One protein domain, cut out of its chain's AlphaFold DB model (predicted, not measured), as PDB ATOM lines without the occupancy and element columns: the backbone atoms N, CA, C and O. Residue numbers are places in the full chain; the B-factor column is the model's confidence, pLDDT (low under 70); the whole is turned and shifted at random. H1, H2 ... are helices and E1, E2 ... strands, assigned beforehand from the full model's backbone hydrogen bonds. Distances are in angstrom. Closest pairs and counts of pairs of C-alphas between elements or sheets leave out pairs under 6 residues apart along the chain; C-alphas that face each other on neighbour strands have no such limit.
ATOM      1  N   ILE A  33      52.655 100.374  89.309       97.69
ATOM      2  CA  ILE A  33      53.722 100.102  88.344       97.69
ATOM      3  C   ILE A  33      54.678 101.290  88.384       97.69
ATOM      4  O   ILE A  33      54.388 102.348  87.815       97.69
ATOM      5  N   VAL A  34      55.819 101.106  89.036       98.19
ATOM      6  CA  VAL A  34      56.882 102.101  89.165       98.19
ATOM      7  C   VAL A  34      57.999 101.772  88.179       98.19
ATOM      8  O   VAL A  34      58.406 100.621  88.027       98.19
ATOM      9  N   ALA A  35      58.472 102.788  87.463       98.38
ATOM     10  CA  ALA A  35      59.565 102.682  86.512       98.38
ATOM     11  C   ALA A  35      60.770 103.483  87.003       98.38
ATOM     12  O   ALA A  35      60.654 104.694  87.206       98.38
ATOM     13  N   TYR A  36      61.914 102.822  87.147       97.88
ATOM     14  CA  TYR A  36      63.182 103.463  87.496       97.88
ATOM     15  C   TYR A  36      64.099 103.621  86.279       97.88
ATOM     16  O   TYR A  36      63.881 102.997  85.241       97.88
ATOM     17  N   SER A  37      65.128 104.466  86.382       97.62
ATOM     18  CA  SER A  37      66.145 104.564  85.329       97.62
ATOM     19  C   SER A  37      67.234 103.507  85.535       97.62
ATOM     20  O   SER A  37      67.881 103.534  86.584       97.62
ATOM     21  N   PRO A  38      67.526 102.643  84.543       96.38
ATOM     22  CA  PRO A  38      68.675 101.737  84.597       96.38
ATOM     23  C   PRO A  38      70.029 102.446  84.753       96.38
ATOM     24  O   PRO A  38      71.000 101.829  85.176       96.38
ATOM     25  N   THR A  39      70.103 103.741  84.415       96.75
ATOM     26  CA  THR A  39      71.309 104.561  84.616       96.75
ATOM     27  C   THR A  39      71.538 104.932  86.080       96.75
ATOM     28  O   THR A  39      72.665 105.237  86.449       96.75
ATOM     29  N   LEU A  40      70.476 104.946  86.895       96.38
ATOM     30  CA  LEU A  40      70.532 105.234  88.332       96.38
ATOM     31  C   LEU A  40      70.555 103.943  89.156       96.38
ATOM     32  O   LEU A  40      71.257 103.868  90.157       96.38
ATOM     33  N   TYR A  41      69.818 102.923  88.709       96.88
ATOM     34  CA  TYR A  41      69.708 101.630  89.377       96.88
ATOM     35  C   TYR A  41      69.872 100.515  88.350       96.88
ATOM     36  O   TYR A  41      68.982 100.267  87.540       96.88
ATOM     37  N   ASN A  42      71.014  99.833  88.370       94.06
ATOM     38  CA  ASN A  42      71.308  98.773  87.403       94.06
ATOM     39  C   ASN A  42      70.572  97.452  87.715       94.06
ATOM     40  O   ASN A  42      70.381  96.638  86.810       94.06
ATOM     41  N   ARG A  43      70.127  97.242  88.962       96.19
ATOM     42  CA  ARG A  43      69.319  96.093  89.396       96.19
ATOM     43  C   ARG A  43      68.061  96.549  90.130       96.19
ATOM     44  O   ARG A  43      68.060  97.557  90.833       96.19
ATOM     45  N   THR A  44      67.014  95.727  90.053       96.44
ATOM     46  CA  THR A  44      65.783  95.907  90.843       96.44
ATOM     47  C   THR A  44      66.072  95.930  92.345       96.44
ATOM     48  O   THR A  44      65.436  96.679  93.075       96.44
ATOM     49  N   GLU A  45      67.049  95.146  92.801       95.75
ATOM     50  CA  GLU A  45      67.493  95.125  94.196       95.75
ATOM     51  C   GLU A  45      67.998  96.498  94.663       95.75
ATOM     52  O   GLU A  45      67.535  97.001  95.686       95.75
ATOM     53  N   ASP A  46      68.863  97.149  93.881       95.69
ATOM     54  CA  ASP A  46      69.425  98.460  94.231       95.69
ATOM     55  C   ASP A  46      68.339  99.544  94.261       95.69
ATOM     56  O   ASP A  46      68.293 100.365  95.179       95.69
ATOM     57  N   PHE A  47      67.401  99.491  93.309       97.25
ATOM     58  CA  PHE A  47      66.202 100.327  93.336       97.25
ATOM     59  C   PHE A  47      65.366 100.089  94.602       97.25
ATOM     60  O   PHE A  47      64.995 101.041  95.284       97.25
ATOM     61  N   CYS A  48      65.071  98.832  94.937       96.69
ATOM     62  CA  CYS A  48      64.229  98.495  96.080       96.69
ATOM     63  C   CYS A  48      64.869  98.881  97.419       96.69
ATOM     64  O   CYS A  48      64.153  99.296  98.332       96.69
ATOM     65  N   HIS A  49      66.198  98.811  97.536       95.75
ATOM     66  CA  HIS A  49      66.912  99.327  98.703       95.75
ATOM     67  C   HIS A  49      66.753 100.843  98.851       95.75
ATOM     68  O   HIS A  49      66.407 101.309  99.939       95.75
ATOM     69  N   ALA A  50      66.946 101.604  97.769       96.81
ATOM     70  CA  ALA A  50      66.759 103.055  97.784       96.81
ATOM     71  C   ALA A  50      65.300 103.436  98.086       96.81
ATOM     72  O   ALA A  50      65.032 104.271  98.949       96.81
ATOM     73  N   PHE A  51      64.350 102.762  97.438       97.31
ATOM     74  CA  PHE A  51      62.922 102.972  97.650       97.31
ATOM     75  C   PHE A  51      62.500 102.656  99.089       97.31
ATOM     76  O   PHE A  51      61.725 103.402  99.685       97.31
ATOM     77  N   ARG A  52      63.054 101.597  99.697       96.25
ATOM     78  CA  ARG A  52      62.828 101.289 101.114       96.25
ATOM     79  C   ARG A  52      63.346 102.382 102.032       96.25
ATOM     80  O   ARG A  52      62.642 102.720 102.977       96.25
ATOM     81  N   ALA A  53      64.566 102.868 101.808       96.31
ATOM     82  CA  ALA A  53      65.166 103.889 102.661       96.31
ATOM     83  C   ALA A  53      64.266 105.130 102.720       96.31
ATOM     84  O   ALA A  53      63.830 105.522 103.800       96.31
ATOM     85  N   VAL A  54      63.854 105.623 101.551       97.44
ATOM     86  CA  VAL A  54      62.905 106.735 101.440       97.44
ATOM     87  C   VAL A  54      61.559 106.406 102.083       97.44
ATOM     88  O   VAL A  54      61.008 107.219 102.817       97.44
ATOM     89  N   CYS A  55      61.030 105.199 101.882       97.44
ATOM     90  CA  CYS A  55      59.765 104.809 102.500       97.44
ATOM     91  C   CYS A  55      59.816 104.843 104.037       97.44
ATOM     92  O   CYS A  55      58.880 105.305 104.692       97.44
ATOM     93  N   VAL A  56      60.923 104.368 104.615       96.06
ATOM     94  CA  VAL A  56      61.169 104.382 106.063       96.06
ATOM     95  C   VAL A  56      61.262 105.814 106.580       96.06
ATOM     96  O   VAL A  56      60.695 106.106 107.630       96.06
ATOM     97  N   GLU A  57      61.937 106.706 105.857       97.75
ATOM     98  CA  GLU A  57      62.053 108.122 106.223       97.75
ATOM     99  C   GLU A  57      60.692 108.826 106.193       97.75
ATOM    100  O   GLU A  57      60.292 109.455 107.179       97.75
ATOM    101  N   ILE A  58      59.931 108.648 105.110       98.00
ATOM    102  CA  ILE A  58      58.606 109.248 104.939       98.00
ATOM    103  C   ILE A  58      57.648 108.763 106.032       98.00
ATOM    104  O   ILE A  58      57.078 109.589 106.749       98.00
ATOM    105  N   ALA A  59      57.484 107.448 106.198       96.75
ATOM    106  CA  ALA A  59      56.589 106.880 107.208       96.75
ATOM    107  C   ALA A  59      57.075 107.199 108.634       96.75
ATOM    108  O   ALA A  59      56.291 107.553 109.517       96.75
ATOM    109  N   GLY A  60      58.387 107.131 108.867       95.06
ATOM    110  CA  GLY A  60      59.006 107.442 110.152       95.06
ATOM    111  C   GLY A  60      58.724 108.873 110.605       95.06
ATOM    112  O   GLY A  60      58.316 109.074 111.749       95.06
ATOM    113  N   SER A  61      58.845 109.849 109.698       96.88
ATOM    114  CA  SER A  61      58.539 111.262 109.977       96.88
ATOM    115  C   SER A  61      57.081 111.506 110.389       96.88
ATOM    116  O   SER A  61      56.786 112.463 111.102       96.88
ATOM    117  N   LYS A  62      56.174 110.604 109.991       96.44
ATOM    118  CA  LYS A  62      54.734 110.648 110.280       96.44
ATOM    119  C   LYS A  62      54.334 109.775 111.483       96.44
ATOM    120  O   LYS A  62      53.151 109.608 111.760       96.44
ATOM    121  N   ASN A  63      55.308 109.235 112.226       96.00
ATOM    122  CA  ASN A  63      55.104 108.273 113.318       96.00
ATOM    123  C   ASN A  63      54.335 107.007 112.883       96.00
ATOM    124  O   ASN A  63      53.472 106.477 113.589       96.00
ATOM    125  N   GLU A  64      54.674 106.489 111.710       96.81
ATOM    126  CA  GLU A  64      54.074 105.286 111.146       96.81
ATOM    127  C   GLU A  64      55.070 104.115 111.165       96.81
ATOM    128  O   GLU A  64      56.293 104.277 111.255       96.81
ATOM    129  N   HIS A  65      54.543 102.895 111.143       94.44
ATOM    130  CA  HIS A  65      55.278 101.696 110.778       94.44
ATOM    131  C   HIS A  65      55.227 101.553 109.259       94.44
ATOM    132  O   HIS A  65      54.138 101.456 108.693       94.44
ATOM    133  N   HIS A  66      56.385 101.558 108.600       93.56
ATOM    134  CA  HIS A  66      56.445 101.438 107.150       93.56
ATOM    135  C   HIS A  66      56.013 100.038 106.700       93.56
ATOM    136  O   HIS A  66      56.390  99.024 107.288       93.56
ATOM    137  N   GLN A  67      55.266  99.988 105.609       92.69
ATOM    138  CA  GLN A  67      54.929  98.777 104.882       92.69
ATOM    139  C   GLN A  67      55.477  98.919 103.464       92.69
ATOM    140  O   GLN A  67      55.181  99.894 102.778       92.69
ATOM    141  N   LEU A  68      56.285  97.956 103.034       93.19
ATOM    142  CA  LEU A  68      56.969  97.995 101.749       93.19
ATOM    143  C   LEU A  68      56.648  96.733 100.963       93.19
ATOM    144  O   LEU A  68      56.864  95.645 101.490       93.19
ATOM    145  N   ASP A  69      56.276  96.904  99.699       93.56
ATOM    146  CA  ASP A  69      56.318  95.844  98.695       93.56
ATOM    147  C   ASP A  69      57.299  96.278  97.603       93.56
ATOM    148  O   ASP A  69      57.081  97.264  96.905       93.56
ATOM    149  N   CYS A  70      58.436  95.596  97.499       93.44
ATOM    150  CA  CYS A  70      59.424  95.795  96.443       93.44
ATOM    151  C   CYS A  70      60.274  94.529  96.320       93.44
ATOM    152  O   CYS A  70      61.265  94.338  97.029       93.44
ATOM    153  N   VAL A  71      59.838  93.635  95.434       92.25
ATOM    154  CA  VAL A  71      60.415  92.294  95.282       92.25
ATOM    155  C   VAL A  71      61.534  92.297  94.239       92.25
ATOM    156  O   VAL A  71      61.321  92.701  93.095       92.25
ATOM    157  N   PHE A  72      62.714  91.801  94.616       91.88
ATOM    158  CA  PHE A  72      63.949  91.825  93.824       91.88
ATOM    159  C   PHE A  72      63.885  90.959  92.566       91.88
ATOM    160  O   PHE A  72      64.503  91.287  91.556       91.88
ATOM    161  N   SER A  73      63.128  89.858  92.608       90.81
ATOM    162  CA  SER A  73      62.995  88.920  91.486       90.81
ATOM    163  C   SER A  73      62.188  89.481  90.310       90.81
ATOM    164  O   SER A  73      62.141  88.865  89.241       90.81
ATOM    165  N   GLN A  74      61.566  90.654  90.472       92.75
ATOM    166  CA  GLN A  74      60.882  91.333  89.382       92.75
ATOM    167  C   GLN A  74      61.878  91.788  88.314       92.75
ATOM    168  O   GLN A  74      62.852  92.496  88.589       92.75
ATOM    169  N   LYS A  75      61.593  91.426  87.060       92.56
ATOM    170  CA  LYS A  75      62.349  91.911  85.904       92.56
ATOM    171  C   LYS A  75      62.063  93.403  85.711       92.56
ATOM    172  O   LYS A  75      60.962  93.771  85.315       92.56
ATOM    173  N   GLY A  76      63.049  94.244  86.018       92.88
ATOM    174  CA  GLY A  76      62.967  95.692  85.851       92.88
ATOM    175  C   GLY A  76      63.083  96.167  84.393       92.88
ATOM    176  O   GLY A  76      63.198  95.351  83.477       92.88
ATOM    177  N   PRO A  77      63.054  97.493  84.155       95.88
ATOM    178  CA  PRO A  77      62.993  98.556  85.162       95.88
ATOM    179  C   PRO A  77      61.572  98.970  85.572       95.88
ATOM    180  O   PRO A  77      61.403  99.890  86.365       95.88
ATOM    181  N   ARG A  78      60.542  98.323  85.013       97.88
ATOM    182  CA  ARG A  78      59.134  98.549  85.360       97.88
ATOM    183  C   ARG A  78      58.676  97.434  86.285       97.88
ATOM    184  O   ARG A  78      58.540  96.302  85.832       97.88
ATOM    185  N   ILE A  79      58.441  97.754  87.549       96.94
ATOM    186  CA  ILE A  79      58.105  96.774  88.583       96.94
ATOM    187  C   ILE A  79      56.848  97.195  89.339       96.94
ATOM    188  O   ILE A  79      56.455  98.360  89.305       96.94
ATOM    189  N   HIS A  80      56.232  96.248  90.034       96.81
ATOM    190  CA  HIS A  80      55.252  96.532  91.066       96.81
ATOM    191  C   HIS A  80      55.975  96.953  92.345       96.81
ATOM    192  O   HIS A  80      56.912  96.277  92.781       96.81
ATOM    193  N   ALA A  81      55.565  98.084  92.912       97.31
ATOM    194  CA  ALA A  81      56.078  98.555  94.185       97.31
ATOM    195  C   ALA A  81      55.016  99.329  94.970       97.31
ATOM    196  O   ALA A  81      54.142  99.979  94.391       97.31
ATOM    197  N   PHE A  82      55.133  99.284  96.291       97.88
ATOM    198  CA  PHE A  82      54.297 100.030  97.218       97.88
ATOM    199  C   PHE A  82      55.126 100.519  98.402       97.88
ATOM    200  O   PHE A  82      55.924  99.771  98.972       97.88
ATOM    201  N   CYS A  83      54.908 101.775  98.778       97.44
ATOM    202  CA  CYS A  83      55.348 102.330 100.045       97.44
ATOM    203  C   CYS A  83      54.123 102.823 100.804       97.44
ATOM    204  O   CYS A  83      53.394 103.684 100.314       97.44
ATOM    205  N   GLY A  84      53.922 102.322 102.016       96.38
ATOM    206  CA  GLY A  84      52.885 102.837 102.887       96.38
ATOM    207  C   GLY A  84      53.290 102.903 104.341       96.38
ATOM    208  O   GLY A  84      54.382 102.486 104.728       96.38
ATOM    209  N   GLY A  85      52.386 103.434 105.150       96.06
ATOM    210  CA  GLY A  85      52.577 103.595 106.579       96.06
ATOM    211  C   GLY A  85      51.325 103.242 107.364       96.06
ATOM    212  O   GLY A  85      50.207 103.531 106.950       96.06
ATOM    213  N   ILE A  86      51.513 102.591 108.505       96.56
ATOM    214  CA  ILE A  86      50.454 102.293 109.469       96.56
ATOM    215  C   ILE A  86      50.733 103.116 110.719       96.56
ATOM    216  O   ILE A  86      51.795 102.958 111.319       96.56
ATOM    217  N   THR A  87      49.801 103.973 111.139       96.56
ATOM    218  CA  THR A  87      49.982 104.789 112.348       96.56
ATOM    219  C   THR A  87      50.339 103.921 113.549       96.56
ATOM    220  O   THR A  87      49.684 102.910 113.830       96.56
ATOM    221  N   LYS A  88      51.381 104.326 114.276       95.12
ATOM    222  CA  LYS A  88      51.751 103.675 115.529       95.12
ATOM    223  C   LYS A  88      50.797 104.089 116.642       95.12
ATOM    224  O   LYS A  88      50.357 105.233 116.726       95.12
ATOM    225  N   ASN A  89      50.500 103.151 117.527       92.56
ATOM    226  CA  ASN A  89      49.813 103.435 118.777       92.56
ATOM    227  C   ASN A  89      50.754 104.194 119.749       92.56
ATOM    228  O   ASN A  89      51.959 104.294 119.493       92.56
ATOM    229  N   PRO A  90      50.249 104.714 120.885       93.25
ATOM    230  CA  PRO A  90      51.066 105.475 121.836       93.25
ATOM    231  C   PRO A  90      52.257 104.715 122.437       93.25
ATOM    232  O   PRO A  90      53.177 105.341 122.951       93.25
ATOM    233  N   THR A  91      52.266 103.378 122.378       93.06
ATOM    234  CA  THR A  91      53.392 102.553 122.847       93.06
ATOM    235  C   THR A  91      54.412 102.252 121.745       93.06
ATOM    236  O   THR A  91      55.344 101.481 121.961       93.06
ATOM    237  N   GLY A  92      54.252 102.845 120.556       89.00
ATOM    238  CA  GLY A  92      55.129 102.651 119.399       89.00
ATOM    239  C   GLY A  92      54.864 101.362 118.611       89.00
ATOM    240  O   GLY A  92      55.518 101.123 117.593       89.00
ATOM    241  N   GLY A  93      53.907 100.541 119.048       93.12
ATOM    242  CA  GLY A  93      53.432  99.377 118.305       93.12
ATOM    243  C   GLY A  93      52.491  99.767 117.168       93.12
ATOM    244  O   GLY A  93      52.082 100.914 117.037       93.12
ATOM    245  N   TRP A  94      52.105  98.802 116.343       92.81
ATOM    246  CA  TRP A  94      51.120  98.988 115.277       92.81
ATOM    247  C   TRP A  94      50.216  97.760 115.201       92.81
ATOM    248  O   TRP A  94      50.611  96.656 115.580       92.81
ATOM    249  N   THR A  95      48.994  97.955 114.714       89.69
ATOM    250  CA  THR A  95      47.998  96.883 114.619       89.69
ATOM    251  C   THR A  95      47.807  96.492 113.163       89.69
ATOM    252  O   THR A  95      47.487  97.326 112.317       89.69
ATOM    253  N   ARG A  96      47.972  95.202 112.864       85.88
ATOM    254  CA  ARG A  96      47.695  94.656 111.531       85.88
ATOM    255  C   ARG A  96      46.235  94.911 111.141       85.88
ATOM    256  O   ARG A  96      45.336  94.692 111.945       85.88
ATOM    257  N   GLY A  97      46.011  95.325 109.895       84.12
ATOM    258  CA  GLY A  97      44.673  95.579 109.350       84.12
ATOM    259  C   GLY A  97      44.144  96.995 109.585       84.12
ATOM    260  O   GLY A  97      43.044  97.300 109.134       84.12
ATOM    261  N   GLN A  98      44.911  97.862 110.250       91.00
ATOM    262  CA  GLN A  98      44.624  99.295 110.258       91.00
ATOM    263  C   GLN A  98      44.795  99.904 108.858       91.00
ATOM    264  O   GLN A  98      45.493  99.319 108.022       91.00
ATOM    265  N   PRO A  99      44.165 101.065 108.593       93.00
ATOM    266  CA  PRO A  99      44.373 101.795 107.352       93.00
ATOM    267  C   PRO A  99      45.863 102.006 107.080       93.00
ATOM    268  O   PRO A  99      46.624 102.381 107.974       93.00
ATOM    269  N   VAL A 100      46.260 101.747 105.838       94.75
ATOM    270  CA  VAL A 100      47.616 101.992 105.351       94.75
ATOM    271  C   VAL A 100      47.578 103.288 104.554       94.75
ATOM    272  O   VAL A 100      46.843 103.379 103.569       94.75
ATOM    273  N   PHE A 101      48.345 104.286 104.978       97.00
ATOM    274  CA  PHE A 101      48.560 105.511 104.216       97.00
ATOM    275  C   PHE A 101      49.478 105.203 103.041       97.00
ATOM    276  O   PHE A 101      50.506 104.555 103.221       97.00
ATOM    277  N   ASP A 102      49.087 105.618 101.840       97.75
ATOM    278  CA  ASP A 102      49.862 105.391 100.624       97.75
ATOM    279  C   ASP A 102      50.831 106.548 100.384       97.75
ATOM    280  O   ASP A 102      50.422 107.677 100.111       97.75
ATOM    281  N   HIS A 103      52.119 106.229 100.452       98.31
ATOM    282  CA  HIS A 103      53.226 107.154 100.231       98.31
ATOM    283  C   HIS A 103      53.982 106.839  98.939       98.31
ATOM    284  O   HIS A 103      55.023 107.431  98.664       98.31
ATOM    285  N   THR A 104      53.478 105.913  98.118       98.31
ATOM    286  CA  THR A 104      54.144 105.473  96.886       98.31
ATOM    287  C   THR A 104      54.425 106.629  95.923       98.31
ATOM    288  O   THR A 104      55.549 106.694  95.420       98.31
ATOM    289  N   PRO A 105      53.494 107.577  95.673       98.38
ATOM    290  CA  PRO A 105      53.778 108.725  94.810       98.38
ATOM    291  C   PRO A 105      54.863 109.660  95.357       98.38
ATOM    292  O   PRO A 105      55.700 110.127  94.584       98.38
ATOM    293  N   GLU A 106      54.870 109.912  96.673       98.44
ATOM    294  CA  GLU A 106      55.888 110.731  97.348       98.44
ATOM    295  C   GLU A 106      57.259 110.048  97.245       98.44
ATOM    296  O   GLU A 106      58.206 110.633  96.722       98.44
ATOM    297  N   ALA A 107      57.331 108.767  97.618       98.19
ATOM    298  CA  ALA A 107      58.558 107.985  97.585       98.19
ATOM    299  C   ALA A 107      59.126 107.850  96.166       98.19
ATOM    300  O   ALA A 107      60.325 108.023  95.964       98.19
ATOM    301  N   ALA A 108      58.279 107.582  95.163       98.19
ATOM    302  CA  ALA A 108      58.713 107.466  93.773       98.19
ATOM    303  C   ALA A 108      59.310 108.779  93.252       98.19
ATOM    304  O   ALA A 108      60.326 108.749  92.559       98.19
ATOM    305  N   LYS A 109      58.706 109.921  93.602       98.19
ATOM    306  CA  LYS A 109      59.219 111.241  93.231       98.19
ATOM    307  C   LYS A 109      60.598 111.497  93.844       98.19
ATOM    308  O   LYS A 109      61.490 111.926  93.120       98.19
ATOM    309  N   GLU A 110      60.767 111.206  95.131       98.00
ATOM    310  CA  GLU A 110      62.014 111.457  95.868       98.00
ATOM    311  C   GLU A 110      63.212 110.702  95.269       98.00
ATOM    312  O   GLU A 110      64.313 111.237  95.173       98.00
ATOM    313  N   ILE A 111      62.992 109.477  94.780       97.00
ATOM    314  CA  ILE A 111      64.048 108.654  94.165       97.00
ATOM    315  C   ILE A 111      64.125 108.771  92.636       97.00
ATOM    316  O   ILE A 111      64.710 107.914  91.971       97.00
ATOM    317  N   ASN A 112      63.521 109.809  92.049       97.44
ATOM    318  CA  ASN A 112      63.491 110.039  90.599       97.44
ATOM    319  C   ASN A 112      62.913 108.864  89.783       97.44
ATOM    320  O   ASN A 112      63.316 108.607  88.645       97.44
ATOM    321  N   ALA A 113      61.948 108.144  90.352       98.06
ATOM    322  CA  ALA A 113      61.174 107.126  89.664       98.06
ATOM    323  C   ALA A 113      59.854 107.699  89.132       98.06
ATOM    324  O   ALA A 113      59.365 108.744  89.551       98.06
ATOM    325  N   THR A 114      59.252 107.008  88.165       98.25
ATOM    326  CA  THR A 114      57.992 107.433  87.548       98.25
ATOM    327  C   THR A 114      56.902 106.394  87.759       98.25
ATOM    328  O   THR A 114      57.080 105.228  87.409       98.25
ATOM    329  N   ILE A 115      55.727 106.824  88.216       98.31
ATOM    330  CA  ILE A 115      54.526 105.984  88.200       98.31
ATOM    331  C   ILE A 115      54.028 105.852  86.756       98.31
ATOM    332  O   ILE A 115      53.713 106.838  86.091       98.31
ATOM    333  N   LYS A 116      53.962 104.617  86.256       98.00
ATOM    334  CA  LYS A 116      53.478 104.273  84.909       98.00
ATOM    335  C   LYS A 116      52.149 103.521  84.915       98.00
ATOM    336  O   LYS A 116      51.606 103.267  83.842       98.00
ATOM    337  N   GLY A 117      51.648 103.145  86.088       97.00
ATOM    338  CA  GLY A 117      50.373 102.460  86.252       97.00
ATOM    339  C   GLY A 117      49.897 102.525  87.696       97.00
ATOM    340  O   GLY A 117      50.703 102.442  88.620       97.00
ATOM    341  N   GLN A 118      48.591 102.698  87.857       96.88
ATOM    342  CA  GLN A 118      47.907 102.691  89.148       96.88
ATOM    343  C   GLN A 118      47.655 101.249  89.618       96.88
ATOM    344  O   GLN A 118      47.646 100.341  88.774       96.88
ATOM    345  N   PRO A 119      47.396 101.034  90.919       96.06
ATOM    346  CA  PRO A 119      46.956  99.745  91.423       96.06
ATOM    347  C   PRO A 119      45.701  99.266  90.700       96.06
ATOM    348  O   PRO A 119      44.818 100.038  90.314       96.06
ATOM    349  N   MET A 120      45.620  97.961  90.487       94.75
ATOM    350  CA  MET A 120      44.514  97.363  89.768       94.75
ATOM    351  C   MET A 120      43.253  97.364  90.634       94.75
ATOM    352  O   MET A 120      43.254  96.897  91.768       94.75
ATOM    353  N   GLY A 121      42.121  97.796  90.077       94.69
ATOM    354  CA  GLY A 121      40.841  97.640  90.767       94.69
ATOM    355  C   GLY A 121      40.554  96.167  91.089       94.69
ATOM    356  O   GLY A 121      40.811  95.285  90.264       94.69
ATOM    357  N   LYS A 122      39.968  95.887  92.261       93.81
ATOM    358  CA  LYS A 122      39.717  94.521  92.766       93.81
ATOM    359  C   LYS A 122      39.096  93.586  91.723       93.81
ATOM    360  O   LYS A 122      39.584  92.482  91.501       93.81
ATOM    361  N   THR A 123      38.057  94.040  91.020       94.94
ATOM    362  CA  THR A 123      37.385  93.261  89.965       94.94
ATOM    363  C   THR A 123      38.315  92.910  88.804       94.94
ATOM    364  O   THR A 123      38.257  91.797  88.280       94.94
ATOM    365  N   ALA A 124      39.172  93.844  88.389       93.69
ATOM    366  CA  ALA A 124      40.146  93.606  87.332       93.69
ATOM    367  C   ALA A 124      41.235  92.631  87.805       93.69
ATOM    368  O   ALA A 124      41.543  91.689  87.075       93.69
ATOM    369  N   CYS A 125      41.708  92.761  89.049       93.56
ATOM    370  CA  CYS A 125      42.696  91.842  89.615       93.56
ATOM    371  C   CYS A 125      42.157  90.414  89.686       93.56
ATOM    372  O   CYS A 125      42.801  89.481  89.215       93.56
ATOM    373  N   LEU A 126      40.921  90.235  90.158       93.56
ATOM    374  CA  LEU A 126      40.280  88.920  90.196       93.56
ATOM    375  C   LEU A 126      40.117  88.301  88.799       93.56
ATOM    376  O   LEU A 126      40.226  87.084  88.655       93.56
ATOM    377  N   LYS A 127      39.878  89.107  87.753       93.00
ATOM    378  CA  LYS A 127      39.865  88.623  86.360       93.00
ATOM    379  C   LYS A 127      41.266  88.241  85.878       93.00
ATOM    380  O   LYS A 127      41.405  87.216  85.215       93.00
ATOM    381  N   PHE A 128      42.281  89.033  86.218       90.75
ATOM    382  CA  PHE A 128      43.675  88.786  85.853       90.75
ATOM    383  C   PHE A 128      44.215  87.508  86.515       90.75
ATOM    384  O   PHE A 128      44.744  86.632  85.829       90.75
ATOM    385  N   LYS A 129      43.945  87.325  87.812       92.25
ATOM    386  CA  LYS A 129      44.316  86.142  88.603       92.25
ATOM    387  C   LYS A 129      43.833  84.819  88.001       92.25
ATOM    388  O   LYS A 129      44.532  83.817  88.090       92.25
ATOM    389  N   LYS A 130      42.665  84.798  87.345       90.38
ATOM    390  CA  LYS A 130      42.145  83.587  86.674       90.38
ATOM    391  C   LYS A 130      43.065  83.069  85.565       90.38
ATOM    392  O   LYS A 130      43.006  81.889  85.249       90.38
ATOM    393  N   LYS A 131      43.869  83.946  84.956       88.88
ATOM    394  CA  LYS A 131      44.786  83.622  83.851       88.88
ATOM    395  C   LYS A 131      46.253  83.582  84.282       88.88
ATOM    396  O   LYS A 131      47.070  82.984  83.592       88.88
TER     397      LYS A 131
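Overview. This is residues 33 to 131 of the 137 residues of the protein "BZ3500_MvSof-1268-A1-R1_Chr10-1g02718 protein" of Microbotryum saponariae (UniProt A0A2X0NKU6). A long hairpin, E2 and E3, has the helix H1 lying along one face, while the short strands E1 and E4 extend the strongly twisted sheet at one end of E3. H2 packs crosswise on H1 beside the strands, and a tail sticks out with residues 121 to 127, of which 122 to 127 belong to H3. The 99 printed residues include three named helices and four named strands, along the chain E1 H1 E2 E3 H2 E4 H3, with sheet order E2 E3 E1 E4, all antiparallel; the class is mixed. The whole is compact, with a radius of gyration of the C-alphas of 14.5 A and spans of 40 by 35 by 20 A.

Arrangement. E3, residues 78 to 87, pairs with E2, residues 64 to 70, by N 67 and O 84, 2.8 A, and with E1, residues 33 to 35, by N 34 and O 79, 2.8 A. E4, residues 114 to 117, pairs with E1 by N 35 and O 114, 2.8 A. H1, residues 44 to 61, is on the sheet at a height of 8.0 A, making two layers, a helix on one face of a sheet. It lies over E2 and E3 and runs along the strands, at 21 degrees to E3 on the local plane; its closest C-alphas to E3 are Ala 59 and Gly 85, 5.2 A. H2, residues 104 to 110, is only just at the sheet's level, with a height of 3.8 A. H1 touches H2 with residues 51 to 58 alone, about perpendicular at 79 degrees; the closest C-alphas are Val 54 and Ala 107, 5.9 A. E1, H1, E2 and E3, H2, E4 are split strand-helix-strand units, each with another strand between its two, and right-handed crossovers. H3, residues 122 to 129, is not on the sheet and is apart from H1 and H2. In H1, H2 and H3 every O i to N i+4 pair is within hydrogen-bond range.

Along the chain. E3 is 29.2 A long, H1 25.6 A and E2 18.3 A. H3 measures 10.4 A, H2 9.9 A, E4 9.2 A and E1 6.6 A. C-alpha 33 of E1 is at (53.722, 100.102, 88.344), and C-alpha 129 of H3 is at (44.316, 86.142, 88.603).

Size, cuts and confidence. The two C-alphas farthest apart, Pro 90 and Lys 131, are 44.3 A apart. The link E3 to H2, residues 88 to 103, is long. The printed part has no cut, and no printed residue is under 70 in pLDDT.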